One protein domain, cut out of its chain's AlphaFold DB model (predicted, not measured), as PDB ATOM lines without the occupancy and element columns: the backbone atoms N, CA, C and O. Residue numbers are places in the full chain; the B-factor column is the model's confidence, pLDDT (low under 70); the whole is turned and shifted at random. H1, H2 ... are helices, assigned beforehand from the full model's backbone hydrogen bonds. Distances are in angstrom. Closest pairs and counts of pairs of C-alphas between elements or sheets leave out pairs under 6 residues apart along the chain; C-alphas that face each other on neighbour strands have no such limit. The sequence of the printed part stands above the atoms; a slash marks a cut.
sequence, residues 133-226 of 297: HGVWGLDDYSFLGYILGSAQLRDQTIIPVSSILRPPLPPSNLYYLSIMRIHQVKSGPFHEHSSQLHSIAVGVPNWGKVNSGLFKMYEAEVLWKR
ATOM      1  N   HIS A 133      10.250  -1.215  -1.458       67.19
ATOM      2  CA  HIS A 133      11.481  -1.709  -0.842       67.19
ATOM      3  C   HIS A 133      12.053  -2.938  -1.571       67.19
ATOM      4  O   HIS A 133      12.943  -3.616  -1.052       67.19
ATOM      5  N   GLY A 134      11.535  -3.249  -2.765       70.31
ATOM      6  CA  GLY A 134      11.837  -4.479  -3.487       70.31
ATOM      7  C   GLY A 134      11.533  -5.700  -2.618       70.31
ATOM      8  O   GLY A 134      10.513  -5.758  -1.936       70.31
ATOM      9  N   VAL A 135      12.472  -6.645  -2.574       67.38
ATOM     10  CA  VAL A 135      12.351  -7.886  -1.788       67.38
ATOM     11  C   VAL A 135      12.225  -7.678  -0.273       67.38
ATOM     12  O   VAL A 135      11.872  -8.626   0.427       67.38
ATOM     13  N   TRP A 136      12.513  -6.473   0.232       73.44
ATOM     14  CA  TRP A 136      12.430  -6.131   1.656       73.44
ATOM     15  C   TRP A 136      11.060  -5.588   2.075       73.44
ATOM     16  O   TRP A 136      10.799  -5.485   3.275       73.44
ATOM     17  N   GLY A 137      10.201  -5.248   1.108       84.12
ATOM     18  CA  GLY A 137       8.809  -4.879   1.349       84.12
ATOM     19  C   GLY A 137       7.939  -6.104   1.620       84.12
ATOM     20  O   GLY A 137       8.305  -7.231   1.286       84.12
ATOM     21  N   LEU A 138       6.772  -5.885   2.231       93.25
ATOM     22  CA  LEU A 138       5.772  -6.944   2.378       93.25
ATOM     23  C   LEU A 138       5.237  -7.376   1.001       93.25
ATOM     24  O   LEU A 138       5.141  -8.564   0.713       93.25
ATOM     25  N   ASP A 139       4.928  -6.393   0.163       94.81
ATOM     26  CA  ASP A 139       4.353  -6.504  -1.174       94.81
ATOM     27  C   ASP A 139       4.746  -5.247  -1.972       94.81
ATOM     28  O   ASP A 139       5.162  -4.246  -1.380       94.81
ATOM     29  N   ASP A 140       4.635  -5.293  -3.299       93.38
ATOM     30  CA  ASP A 140       5.026  -4.168  -4.154       93.38
ATOM     31  C   ASP A 140       4.048  -2.987  -4.042       93.38
ATOM     32  O   ASP A 140       4.468  -1.834  -4.146       93.38
ATOM     33  N   TYR A 141       2.757  -3.260  -3.821       94.69
ATOM     34  CA  TYR A 141       1.685  -2.269  -3.941       94.69
ATOM     35  C   TYR A 141       0.801  -2.152  -2.694       94.69
ATOM     36  O   TYR A 141       0.308  -1.059  -2.408       94.69
ATOM     37  N   SER A 142       0.570  -3.252  -1.972       94.50
ATOM     38  CA  SER A 142      -0.526  -3.362  -0.996       94.50
ATOM     39  C   SER A 142      -0.078  -3.790   0.400       94.50
ATOM     40  O   SER A 142       0.910  -4.490   0.581       94.50
ATOM     41  N   PHE A 143      -0.841  -3.416   1.422       97.25
ATOM     42  CA  PHE A 143      -0.578  -3.805   2.808       97.25
ATOM     43  C   PHE A 143      -1.865  -4.166   3.557       97.25
ATOM     44  O   PHE A 143      -1.942  -5.226   4.185       97.25
ATOM     45  N   LEU A 144      -2.894  -3.319   3.482       97.75
ATOM     46  CA  LEU A 144      -4.138  -3.453   4.247       97.75
ATOM     47  C   LEU A 144      -4.845  -4.793   3.993       97.75
ATOM     48  O   LEU A 144      -5.365  -5.385   4.939       97.75
ATOM     49  N   GLY A 145      -4.792  -5.326   2.766       97.38
ATOM     50  CA  GLY A 145      -5.336  -6.654   2.445       97.38
ATOM     51  C   GLY A 145      -4.765  -7.779   3.319       97.38
ATOM     52  O   GLY A 145      -5.506  -8.656   3.765       97.38
ATOM     53  N   TYR A 146      -3.477  -7.710   3.670       98.31
ATOM     54  CA  TYR A 146      -2.833  -8.679   4.560       98.31
ATOM     55  C   TYR A 146      -3.254  -8.494   6.026       98.31
ATOM     56  O   TYR A 146      -3.464  -9.474   6.746       98.31
ATOM     57  N   ILE A 147      -3.425  -7.254   6.493       98.31
ATOM     58  CA  ILE A 147      -3.917  -6.990   7.857       98.31
ATOM     59  C   ILE A 147      -5.348  -7.508   8.002       98.31
ATOM     60  O   ILE A 147      -5.630  -8.316   8.887       98.31
ATOM     61  N   LEU A 148      -6.237  -7.094   7.100       97.56
ATOM     62  CA  LEU A 148      -7.651  -7.465   7.126       97.56
ATOM     63  C   LEU A 148      -7.821  -8.976   6.918       97.56
ATOM     64  O   LEU A 148      -8.559  -9.631   7.652       97.56
ATOM     65  N   GLY A 149      -7.059  -9.566   5.999       97.44
ATOM     66  CA  GLY A 149      -7.092 -11.000   5.741       97.44
ATOM     67  C   GLY A 149      -6.545 -11.862   6.878       97.44
ATOM     68  O   GLY A 149      -7.108 -12.914   7.180       97.44
ATOM     69  N   SER A 150      -5.491 -11.412   7.561       97.69
ATOM     70  CA  SER A 150      -5.008 -12.099   8.766       97.69
ATOM     71  C   SER A 150      -5.993 -11.969   9.932       97.69
ATOM     72  O   SER A 150      -6.108 -12.906  10.718       97.69
ATOM     73  N   ALA A 151      -6.760 -10.872  10.012       96.44
ATOM     74  CA  ALA A 151      -7.828 -10.715  11.001       96.44
ATOM     75  C   ALA A 151      -8.958 -11.741  10.798       96.44
ATOM     76  O   ALA A 151      -9.436 -12.322  11.769       96.44
ATOM     77  N   GLN A 152      -9.323 -12.049   9.545       95.38
ATOM     78  CA  GLN A 152     -10.304 -13.101   9.233       95.38
ATOM     79  C   GLN A 152      -9.864 -14.503   9.708       95.38
ATOM     80  O   GLN A 152     -10.706 -15.373   9.913       95.38
ATOM     81  N   LEU A 153      -8.555 -14.730   9.866       95.69
ATOM     82  CA  LEU A 153      -7.961 -16.005  10.289       95.69
ATOM     83  C   LEU A 153      -7.447 -15.968  11.734       95.69
ATOM     84  O   LEU A 153      -6.839 -16.938  12.182       95.69
ATOM     85  N   ARG A 154      -7.645 -14.862  12.458       94.31
ATOM     86  CA  ARG A 154      -6.937 -14.566  13.713       94.31
ATOM     87  C   ARG A 154      -7.130 -15.636  14.784       94.31
ATOM     88  O   ARG A 154      -6.160 -16.045  15.417       94.31
ATOM     89  N   ASP A 155      -8.375 -16.079  14.942       92.06
ATOM     90  CA  ASP A 155      -8.811 -16.892  16.080       92.06
ATOM     91  C   ASP A 155      -8.928 -18.392  15.727       92.06
ATOM     92  O   ASP A 155      -9.217 -19.215  16.593       92.06
ATOM     93  N   GLN A 156      -8.675 -18.774  14.466       90.69
ATOM     94  CA  GLN A 156      -8.685 -20.180  14.054       90.69
ATOM     95  C   GLN A 156      -7.330 -20.859  14.318       90.69
ATOM     96  O   GLN A 156      -6.268 -20.244  14.214       90.69
ATOM     97  N   THR A 157      -7.370 -22.152  14.640       90.00
ATOM     98  CA  THR A 157      -6.193 -22.947  15.040       90.00
ATOM     99  C   THR A 157      -5.843 -24.074  14.069       90.00
ATOM    100  O   THR A 157      -4.830 -24.746  14.249       90.00
ATOM    101  N   ILE A 158      -6.671 -24.298  13.048       91.94
ATOM    102  CA  ILE A 158      -6.579 -25.454  12.145       91.94
ATOM    103  C   ILE A 158      -5.611 -25.176  10.996       91.94
ATOM    104  O   ILE A 158      -4.844 -26.046  10.590       91.94
ATOM    105  N   ILE A 159      -5.660 -23.965  10.450       93.19
ATOM    106  CA  ILE A 159      -4.923 -23.572   9.260       93.19
ATOM    107  C   ILE A 159      -3.614 -22.910   9.703       93.19
ATOM    108  O   ILE A 159      -3.644 -21.776  10.200       93.19
ATOM    109  N   PRO A 160      -2.452 -23.565   9.522       94.81
ATOM    110  CA  PRO A 160      -1.165 -22.966   9.854       94.81
ATOM    111  C   PRO A 160      -0.849 -21.803   8.908       94.81
ATOM    112  O   PRO A 160      -1.310 -21.777   7.766       94.81
ATOM    113  N   VAL A 161      -0.016 -20.857   9.346       96.94
ATOM    114  CA  VAL A 161       0.391 -19.710   8.509       96.94
ATOM    115  C   VAL A 161       1.131 -20.177   7.251       96.94
ATOM    116  O   VAL A 161       0.879 -19.678   6.158       96.94
ATOM    117  N   SER A 162       1.948 -21.229   7.367       96.81
ATOM    118  CA  SER A 162       2.677 -21.846   6.250       96.81
ATOM    119  C   SER A 162       1.786 -22.410   5.138       96.81
ATOM    120  O   SER A 162       2.285 -22.695   4.048       96.81
ATOM    121  N   SER A 163       0.472 -22.541   5.368       95.69
ATOM    122  CA  SER A 163      -0.488 -22.932   4.328       95.69
ATOM    123  C   SER A 163      -0.466 -21.998   3.119       95.69
ATOM    124  O   SER A 163      -0.699 -22.474   2.010       95.69
ATOM    125  N   ILE A 164      -0.101 -20.718   3.291       96.56
ATOM    126  CA  ILE A 164      -0.025 -19.764   2.175       96.56
ATOM    127  C   ILE A 164       1.002 -20.154   1.104       96.56
ATOM    128  O   ILE A 164       0.909 -19.692  -0.026       96.56
ATOM    129  N   LEU A 165       1.959 -21.025   1.437       96.50
ATOM    130  CA  LEU A 165       2.980 -21.521   0.511       96.50
ATOM    131  C   LEU A 165       2.474 -22.672  -0.375       96.50
ATOM    132  O   LEU A 165       3.241 -23.220  -1.164       96.50
ATOM    133  N   ARG A 166       1.207 -23.082  -0.223       95.38
ATOM    134  CA  ARG A 166       0.588 -24.197  -0.952       95.38
ATOM    135  C   ARG A 166      -0.625 -23.709  -1.755       95.38
ATOM    136  O   ARG A 166      -1.756 -23.999  -1.367       95.38
ATOM    137  N   PRO A 167      -0.420 -22.957  -2.851       93.19
ATOM    138  CA  PRO A 167      -1.513 -22.593  -3.747       93.19
ATOM    139  C   PRO A 167      -2.127 -23.848  -4.412       93.19
ATOM    140  O   PRO A 167      -1.420 -24.843  -4.597       93.19
ATOM    141  N   PRO A 168      -3.413 -23.820  -4.816       94.81
ATOM    142  CA  PRO A 168      -4.327 -22.680  -4.757       94.81
ATOM    143  C   PRO A 168      -4.936 -22.465  -3.365       94.81
ATOM    144  O   PRO A 168      -5.239 -23.415  -2.646       94.81
ATOM    145  N   LEU A 169      -5.158 -21.198  -3.012       94.81
ATOM    146  CA  LEU A 169      -5.776 -20.800  -1.747       94.81
ATOM    147  C   LEU A 169      -7.252 -20.402  -1.950       94.81
ATOM    148  O   LEU A 169      -7.597 -19.897  -3.023       94.81
ATOM    149  N   PRO A 170      -8.128 -20.585  -0.942       92.06
ATOM    150  CA  PRO A 170      -9.528 -20.174  -1.033       92.06
ATOM    151  C   PRO A 170      -9.684 -18.661  -1.285       92.06
ATOM    152  O   PRO A 170      -9.038 -17.867  -0.600       92.06
ATOM    153  N   PRO A 171     -10.584 -18.231  -2.191       89.81
ATOM    154  CA  PRO A 171     -10.762 -16.816  -2.525       89.81
ATOM    155  C   PRO A 171     -11.551 -16.024  -1.472       89.81
ATOM    156  O   PRO A 171     -11.723 -14.824  -1.618       89.81
ATOM    157  N   SER A 172     -12.045 -16.663  -0.408       88.94
ATOM    158  CA  SER A 172     -12.890 -16.039   0.622       88.94
ATOM    159  C   SER A 172     -12.121 -15.195   1.650       88.94
ATOM    160  O   SER A 172     -12.706 -14.710   2.620       88.94
ATOM    161  N   ASN A 173     -10.801 -15.075   1.504       96.19
ATOM    162  CA  ASN A 173      -9.921 -14.404   2.451       96.19
ATOM    163  C   ASN A 173      -9.015 -13.399   1.733       96.19
ATOM    164  O   ASN A 173      -8.349 -13.755   0.762       96.19
ATOM    165  N   LEU A 174      -8.940 -12.170   2.245       97.38
ATOM    166  CA  LEU A 174      -8.178 -11.083   1.622       97.38
ATOM    167  C   LEU A 174      -6.667 -11.359   1.581       97.38
ATOM    168  O   LEU A 174      -6.017 -11.026   0.597       97.38
ATOM    169  N   TYR A 175      -6.115 -12.038   2.591       97.62
ATOM    170  CA  TYR A 175      -4.699 -12.416   2.617       97.62
ATOM    171  C   TYR A 175      -4.413 -13.411   1.495       97.62
ATOM    172  O   TYR A 175      -3.458 -13.259   0.738       97.62
ATOM    173  N   TYR A 176      -5.260 -14.432   1.370       97.69
ATOM    174  CA  TYR A 176      -5.137 -15.446   0.327       97.69
ATOM    175  C   TYR A 176      -5.325 -14.853  -1.064       97.69
ATOM    176  O   TYR A 176      -4.555 -15.187  -1.961       97.69
ATOM    177  N   LEU A 177      -6.278 -13.936  -1.237       97.38
ATOM    178  CA  LEU A 177      -6.456 -13.197  -2.484       97.38
ATOM    179  C   LEU A 177      -5.186 -12.422  -2.868       97.38
ATOM    180  O   LEU A 177      -4.740 -12.534  -4.011       97.38
ATOM    181  N   SER A 178      -4.555 -11.716  -1.926       97.38
ATOM    182  CA  SER A 178      -3.286 -11.016  -2.166       97.38
ATOM    183  C   SER A 178      -2.129 -11.973  -2.501       97.38
ATOM    184  O   SER A 178      -1.371 -11.717  -3.435       97.38
ATOM    185  N   ILE A 179      -2.022 -13.127  -1.830       97.69
ATOM    186  CA  ILE A 179      -1.011 -14.151  -2.163       97.69
ATOM    187  C   ILE A 179      -1.240 -14.739  -3.560       97.69
ATOM    188  O   ILE A 179      -0.299 -14.883  -4.342       97.69
ATOM    189  N   MET A 180      -2.489 -15.050  -3.906       97.62
ATOM    190  CA  MET A 180      -2.828 -15.544  -5.241       97.62
ATOM    191  C   MET A 180      -2.533 -14.491  -6.314       97.62
ATOM    192  O   MET A 180      -2.062 -14.853  -7.392       97.62
ATOM    193  N   ARG A 181      -2.727 -13.198  -6.014       96.75
ATOM    194  CA  ARG A 181      -2.326 -12.099  -6.900       96.75
ATOM    195  C   ARG A 181      -0.816 -12.079  -7.139       96.75
ATOM    196  O   ARG A 181      -0.403 -11.957  -8.289       96.75
ATOM    197  N   ILE A 182       0.006 -12.273  -6.106       96.56
ATOM    198  CA  ILE A 182       1.467 -12.379  -6.271       96.56
ATOM    199  C   ILE A 182       1.828 -13.500  -7.250       96.56
ATOM    200  O   ILE A 182       2.607 -13.268  -8.171       96.56
ATOM    201  N   HIS A 183       1.243 -14.690  -7.095       95.81
ATOM    202  CA  HIS A 183       1.515 -15.825  -7.988       95.81
ATOM    203  C   HIS A 183       1.089 -15.588  -9.445       95.81
ATOM    204  O   HIS A 183       1.601 -16.254 -10.339       95.81
ATOM    205  N   GLN A 184       0.164 -14.659  -9.696       95.50
ATOM    206  CA  GLN A 184      -0.230 -14.278 -11.056       95.50
ATOM    207  C   GLN A 184       0.784 -13.342 -11.723       95.50
ATOM    208  O   GLN A 184       0.933 -13.392 -12.942       95.50
ATOM    209  N   VAL A 185       1.457 -12.482 -10.951       94.31
ATOM    210  CA  VAL A 185       2.301 -11.398 -11.494       94.31
ATOM    211  C   VAL A 185       3.801 -11.633 -11.315       94.31
ATOM    212  O   VAL A 185       4.603 -11.051 -12.046       94.31
ATOM    213  N   LYS A 186       4.204 -12.497 -10.377       94.19
ATOM    214  CA  LYS A 186       5.601 -12.868 -10.122       94.19
ATOM    215  C   LYS A 186       5.829 -14.337 -10.459       94.19
ATOM    216  O   LYS A 186       5.008 -15.199 -10.166       94.19
ATOM    217  N   SER A 187       6.966 -14.611 -11.091       93.62
ATOM    218  CA  SER A 187       7.413 -15.959 -11.448       93.62
ATOM    219  C   SER A 187       8.681 -16.319 -10.681       93.62
ATOM    220  O   SER A 187       9.472 -15.440 -10.342       93.62
ATOM    221  N   GLY A 188       8.891 -17.615 -10.457       93.88
ATOM    222  CA  GLY A 188      10.033 -18.141  -9.713       93.88
ATOM    223  C   GLY A 188       9.674 -18.582  -8.289       93.88
ATOM    224  O   GLY A 188       8.501 -18.579  -7.908       93.88
ATOM    225  N   PRO A 189      10.666 -19.026  -7.503       94.69
ATOM    226  CA  PRO A 189      10.453 -19.447  -6.127       94.69
ATOM    227  C   PRO A 189       9.935 -18.303  -5.243       94.69
ATOM    228  O   PRO A 189      10.518 -17.223  -5.189       94.69
ATOM    229  N   PHE A 190       8.872 -18.566  -4.477       95.38
ATOM    230  CA  PHE A 190       8.195 -17.543  -3.667       95.38
ATOM    231  C   PHE A 190       9.126 -16.814  -2.682       95.38
ATOM    232  O   PHE A 190       8.999 -15.613  -2.458       95.38
ATOM    233  N   HIS A 191      10.102 -17.525  -2.113       95.19
ATOM    234  CA  HIS A 191      11.068 -16.954  -1.174       95.19
ATOM    235  C   HIS A 191      12.049 -15.961  -1.819       95.19
ATOM    236  O   HIS A 191      12.589 -15.120  -1.103       95.19
ATOM    237  N   GLU A 192      12.267 -16.022  -3.138       94.31
ATOM    238  CA  GLU A 192      13.169 -15.107  -3.852       94.31
ATOM    239  C   GLU A 192      12.508 -13.750  -4.112       94.31
ATOM    240  O   GLU A 192      13.140 -12.708  -3.943       94.31
ATOM    241  N   HIS A 193      11.224 -13.743  -4.485       93.44
ATOM    242  CA  HIS A 193      10.524 -12.519  -4.893       93.44
ATOM    243  C   HIS A 193       9.583 -11.934  -3.823       93.44
ATOM    244  O   HIS A 193       9.128 -10.796  -3.965       93.44
ATOM    245  N   SER A 194       9.275 -12.703  -2.773       95.88
ATOM    246  CA  SER A 194       8.359 -12.343  -1.676       95.88
ATOM    247  C   SER A 194       8.917 -12.806  -0.323       95.88
ATOM    248  O   SER A 194       8.244 -13.464   0.475       95.88
ATOM    249  N   SER A 195      10.182 -12.464  -0.068       95.31
ATOM    250  CA  SER A 195      10.972 -12.983   1.058       95.31
ATOM    251  C   SER A 195      10.361 -12.698   2.442       95.31
ATOM    252  O   SER A 195      10.396 -13.565   3.319       95.31
ATOM    253  N   GLN A 196       9.736 -11.530   2.634       95.31
ATOM    254  CA  GLN A 196       9.079 -11.167   3.894       95.31
ATOM    255  C   GLN A 196       7.839 -12.020   4.159       95.31
ATOM    256  O   GLN A 196       7.704 -12.600   5.235       95.31
ATOM    257  N   LEU A 197       6.962 -12.171   3.161       97.00
ATOM    258  CA  LEU A 197       5.784 -13.038   3.264       97.00
ATOM    259  C   LEU A 197       6.188 -14.496   3.494       97.00
ATOM    260  O   LEU A 197       5.585 -15.178   4.321       97.00
ATOM    261  N   HIS A 198       7.251 -14.963   2.832       97.31
ATOM    262  CA  HIS A 198       7.808 -16.291   3.079       97.31
ATOM    263  C   HIS A 198       8.318 -16.442   4.522       97.31
ATOM    264  O   HIS A 198       8.018 -17.431   5.192       97.31
ATOM    265  N   SER A 199       9.050 -15.448   5.028       96.94
ATOM    266  CA  SER A 199       9.565 -15.442   6.403       96.94
ATOM    267  C   SER A 199       8.436 -15.451   7.434       96.94
ATOM    268  O   SER A 199       8.513 -16.182   8.420       96.94
ATOM    269  N   ILE A 200       7.351 -14.713   7.179       97.50
ATOM    270  CA  ILE A 200       6.134 -14.752   8.001       97.50
ATOM    271  C   ILE A 200       5.514 -16.154   7.974       97.50
ATOM    272  O   ILE A 200       5.196 -16.701   9.030       97.50
ATOM    273  N   ALA A 201       5.388 -16.756   6.790       97.38
ATOM    274  CA  ALA A 201       4.776 -18.070   6.608       97.38
ATOM    275  C   ALA A 201       5.501 -19.192   7.353       97.38
ATOM    276  O   ALA A 201       4.858 -20.082   7.909       97.38
ATOM    277  N   VAL A 202       6.834 -19.159   7.350       97.31
ATOM    278  CA  VAL A 202       7.670 -20.190   7.980       97.31
ATOM    279  C   VAL A 202       7.917 -19.897   9.462       97.31
ATOM    280  O   VAL A 202       7.983 -20.825  10.264       97.31
ATOM    281  N   GLY A 203       8.066 -18.624   9.836       96.38
ATOM    282  CA  GLY A 203       8.535 -18.223  11.164       96.38
ATOM    283  C   GLY A 203       7.442 -17.887  12.179       96.38
ATOM    284  O   GLY A 203       7.700 -17.948  13.384       96.38
ATOM    285  N   VAL A 204       6.231 -17.518  11.745       97.12
ATOM    286  CA  VAL A 204       5.172 -17.060  12.661       97.12
ATOM    287  C   VAL A 204       4.216 -18.210  13.001       97.12
ATOM    288  O   VAL A 204       3.641 -18.819  12.102       97.12
ATOM    289  N   PRO A 205       3.987 -18.515  14.294       95.00
ATOM    290  CA  PRO A 205       3.321 -19.759  14.687       95.00
ATOM    291  C   PRO A 205       1.798 -19.753  14.505       95.00
ATOM    292  O   PRO A 205       1.196 -20.819  14.424       95.00
ATOM    293  N   ASN A 206       1.147 -18.586  14.499       96.38
ATOM    294  CA  ASN A 206      -0.306 -18.476  14.354       96.38
ATOM    295  C   ASN A 206      -0.729 -17.117  13.783       96.38
ATOM    296  O   ASN A 206       0.014 -16.137  13.857       96.38
ATOM    297  N   TRP A 207      -1.952 -17.062  13.258       97.75
ATOM    298  CA  TRP A 207      -2.519 -15.882  12.603       97.75
ATOM    299  C   TRP A 207      -2.779 -14.709  13.545       97.75
ATOM    300  O   TRP A 207      -2.641 -13.566  13.120       97.75
ATOM    301  N   GLY A 208      -3.049 -14.968  14.828       97.56
ATOM    302  CA  GLY A 208      -3.068 -13.938  15.869       97.56
ATOM    303  C   GLY A 208      -1.780 -13.117  15.893       97.56
ATOM    304  O   GLY A 208      -1.811 -11.889  15.802       97.56
ATOM    305  N   LYS A 209      -0.627 -13.798  15.920       97.50
ATOM    306  CA  LYS A 209       0.687 -13.142  15.867       97.50
ATOM    307  C   LYS A 209       0.981 -12.501  14.514       97.50
ATOM    308  O   LYS A 209       1.603 -11.440  14.502       97.50
ATOM    309  N   VAL A 210       0.537 -13.100  13.405       98.25
ATOM    310  CA  VAL A 210       0.651 -12.477  12.072       98.25
ATOM    311  C   VAL A 210      -0.075 -11.138  12.070       98.25
ATOM    312  O   VAL A 210       0.532 -10.125  11.744       98.25
ATOM    313  N   ASN A 211      -1.335 -11.112  12.502       98.31
ATOM    314  CA  ASN A 211      -2.152  -9.906  12.497       98.31
ATOM    315  C   ASN A 211      -1.544  -8.800  13.373       98.31
ATOM    316  O   ASN A 211      -1.313  -7.693  12.889       98.31
ATOM    317  N   SER A 212      -1.191  -9.106  14.626       97.75
ATOM    318  CA  SER A 212      -0.548  -8.121  15.509       97.75
ATOM    319  C   SER A 212       0.811  -7.642  14.985       97.75
ATOM    320  O   SER A 212       1.163  -6.478  15.166       97.75
ATOM    321  N   GLY A 213       1.590  -8.522  14.348       98.06
ATOM    322  CA  GLY A 213       2.865  -8.162  13.723       98.06
ATOM    323  C   GLY A 213       2.683  -7.239  12.518       98.06
ATOM    324  O   GLY A 213       3.390  -6.240  12.407       98.06
ATOM    325  N   LEU A 214       1.700  -7.529  11.662       98.12
ATOM    326  CA  LEU A 214       1.384  -6.711  10.494       98.12
ATOM    327  C   LEU A 214       0.858  -5.327  10.874       98.12
ATOM    328  O   LEU A 214       1.234  -4.365  10.219       98.12
ATOM    329  N   PHE A 215       0.071  -5.194  11.946       97.00
ATOM    330  CA  PHE A 215      -0.324  -3.875  12.458       97.00
ATOM    331  C   PHE A 215       0.891  -3.020  12.843       97.00
ATOM    332  O   PHE A 215       1.020  -1.892  12.377       97.00
ATOM    333  N   LYS A 216       1.831  -3.580  13.617       97.44
ATOM    334  CA  LYS A 216       3.064  -2.869  14.004       97.44
ATOM    335  C   LYS A 216       3.926  -2.508  12.796       97.44
ATOM    336  O   LYS A 216       4.497  -1.424  12.735       97.44
ATOM    337  N   MET A 217       4.027  -3.424  11.835       96.50
ATOM    338  CA  MET A 217       4.762  -3.180  10.598       96.50
ATOM    339  C   MET A 217       4.082  -2.098   9.747       96.50
ATOM    340  O   MET A 217       4.779  -1.276   9.169       96.50
ATOM    341  N   TYR A 218       2.749  -2.040   9.708       96.69
ATOM    342  CA  TYR A 218       2.004  -0.995   9.003       96.69
ATOM    343  C   TYR A 218       2.222   0.386   9.619       96.69
ATOM    344  O   TYR A 218       2.473   1.351   8.899       96.69
ATOM    345  N   GLU A 219       2.194   0.486  10.948       94.69
ATOM    346  CA  GLU A 219       2.519   1.735  11.639       94.69
ATOM    347  C   GLU A 219       3.926   2.216  11.272       94.69
ATOM    348  O   GLU A 219       4.090   3.351  10.835       94.69
ATOM    349  N   ALA A 220       4.930   1.341  11.372       93.81
ATOM    350  CA  ALA A 220       6.325   1.702  11.131       93.81
ATOM    351  C   ALA A 220       6.651   1.987   9.652       93.81
ATOM    352  O   ALA A 220       7.362   2.945   9.346       93.81
ATOM    353  N   GLU A 221       6.151   1.159   8.731       93.12
ATOM    354  CA  GLU A 221       6.554   1.185   7.318       93.12
ATOM    355  C   GLU A 221       5.600   1.970   6.417       93.12
ATOM    356  O   GLU A 221       5.994   2.367   5.319       93.12
ATOM    357  N   VAL A 222       4.368   2.222   6.867       93.50
ATOM    358  CA  VAL A 222       3.385   3.028   6.136       93.50
ATOM    359  C   VAL A 222       3.133   4.326   6.890       93.50
ATOM    360  O   VAL A 222       3.583   5.375   6.436       93.50
ATOM    361  N   LEU A 223       2.479   4.280   8.054       92.69
ATOM    362  CA  LEU A 223       1.948   5.488   8.702       92.69
ATOM    363  C   LEU A 223       3.033   6.452   9.210       92.69
ATOM    364  O   LEU A 223       2.874   7.666   9.110       92.69
ATOM    365  N   TRP A 224       4.146   5.937   9.732       91.44
ATOM    366  CA  TRP A 224       5.255   6.749  10.254       91.44
ATOM    367  C   TRP A 224       6.297   7.091   9.190       91.44
ATOM    368  O   TRP A 224       7.288   7.779   9.455       91.44
ATOM    369  N   LYS A 225       6.083   6.637   7.955       90.50
ATOM    370  CA  LYS A 225       7.031   6.823   6.870       90.50
ATOM    371  C   LYS A 225       6.615   8.010   6.025       90.50
ATOM    372  O   LYS A 225       5.779   7.900   5.135       90.50
ATOM    373  N   ARG A 226       7.246   9.164   6.266       89.94
ATOM    374  CA  ARG A 226       6.916  10.429   5.584       89.94
ATOM    375  C   ARG A 226       6.803  10.284   4.065       89.94
ATOM    376  O   ARG A 226       5.850  10.786   3.494       89.94
TER     377      ARG A 226
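What this domain is: This is residues 133 to 226 of the 297 residues of the protein "Serine/threonine-protein phosphatase 2A activator" of Rickenella mellea (UniProt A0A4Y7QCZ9). Two helices side by side, H1 and the longer H6, run opposite ways; on one and the same side of this pair lie H3, which leads off from H1, and H5, which comes close to H6, the two apart from each other, with the short H2 touching H5 and close to H3, and the short H4 meeting H5 at a corner. The printed part has 94 residues, all helix by class, H1 to H6 in chain order, with no named strand. It is compact, radius of gyration of the C-alphas 12.5 A, spanning 38 by 31 by 23 A.

Where its parts are: H1 is residues 144 to 152, from C-alpha 144 at (-4.138, -3.453, 4.247). H2 is 161 to 165, H3 174 to 185 (16.8 A), H4 190 to 193 and H5 195 to 203. H6, 207 to 223, is 22.2 A long, has a kink of 26 degrees near residue 217 and ends at (1.948, 5.488, 8.702).

How they stand to each other: H1 touches H6 at a shallow tilt of 21 degrees, opposite ways; the closest C-alphas, Ser 150 and Asn 211, are 5.2 A apart. H3 touches H1 with residues 174 to 178 alone, C-alphas of Tyr 175 and Gly 149 closest at 4.2 A, at a steep tilt of 47 degrees. H2 touches H5, C-alphas of Ser 162 and Ala 201 closest at 4.3 A. H4 and H5 touch only at the corner, closest C-alphas His 191 and His 198, 5.4 A. H3 and H5 are apart. Every O i to N i+4 pair is within hydrogen-bond range in H1, H3, H5 and H6; H2 has 0 of 1, but 2 of 2 O i to N i+3 pairs, and H4 is too short for an i+4 pair.

The domain as a whole: The farthest C-alphas, Ile 158 and Arg 226, are 38.9 A apart. The printed part has no cut and no long link. Residues 133 and 135 have pLDDT under 70.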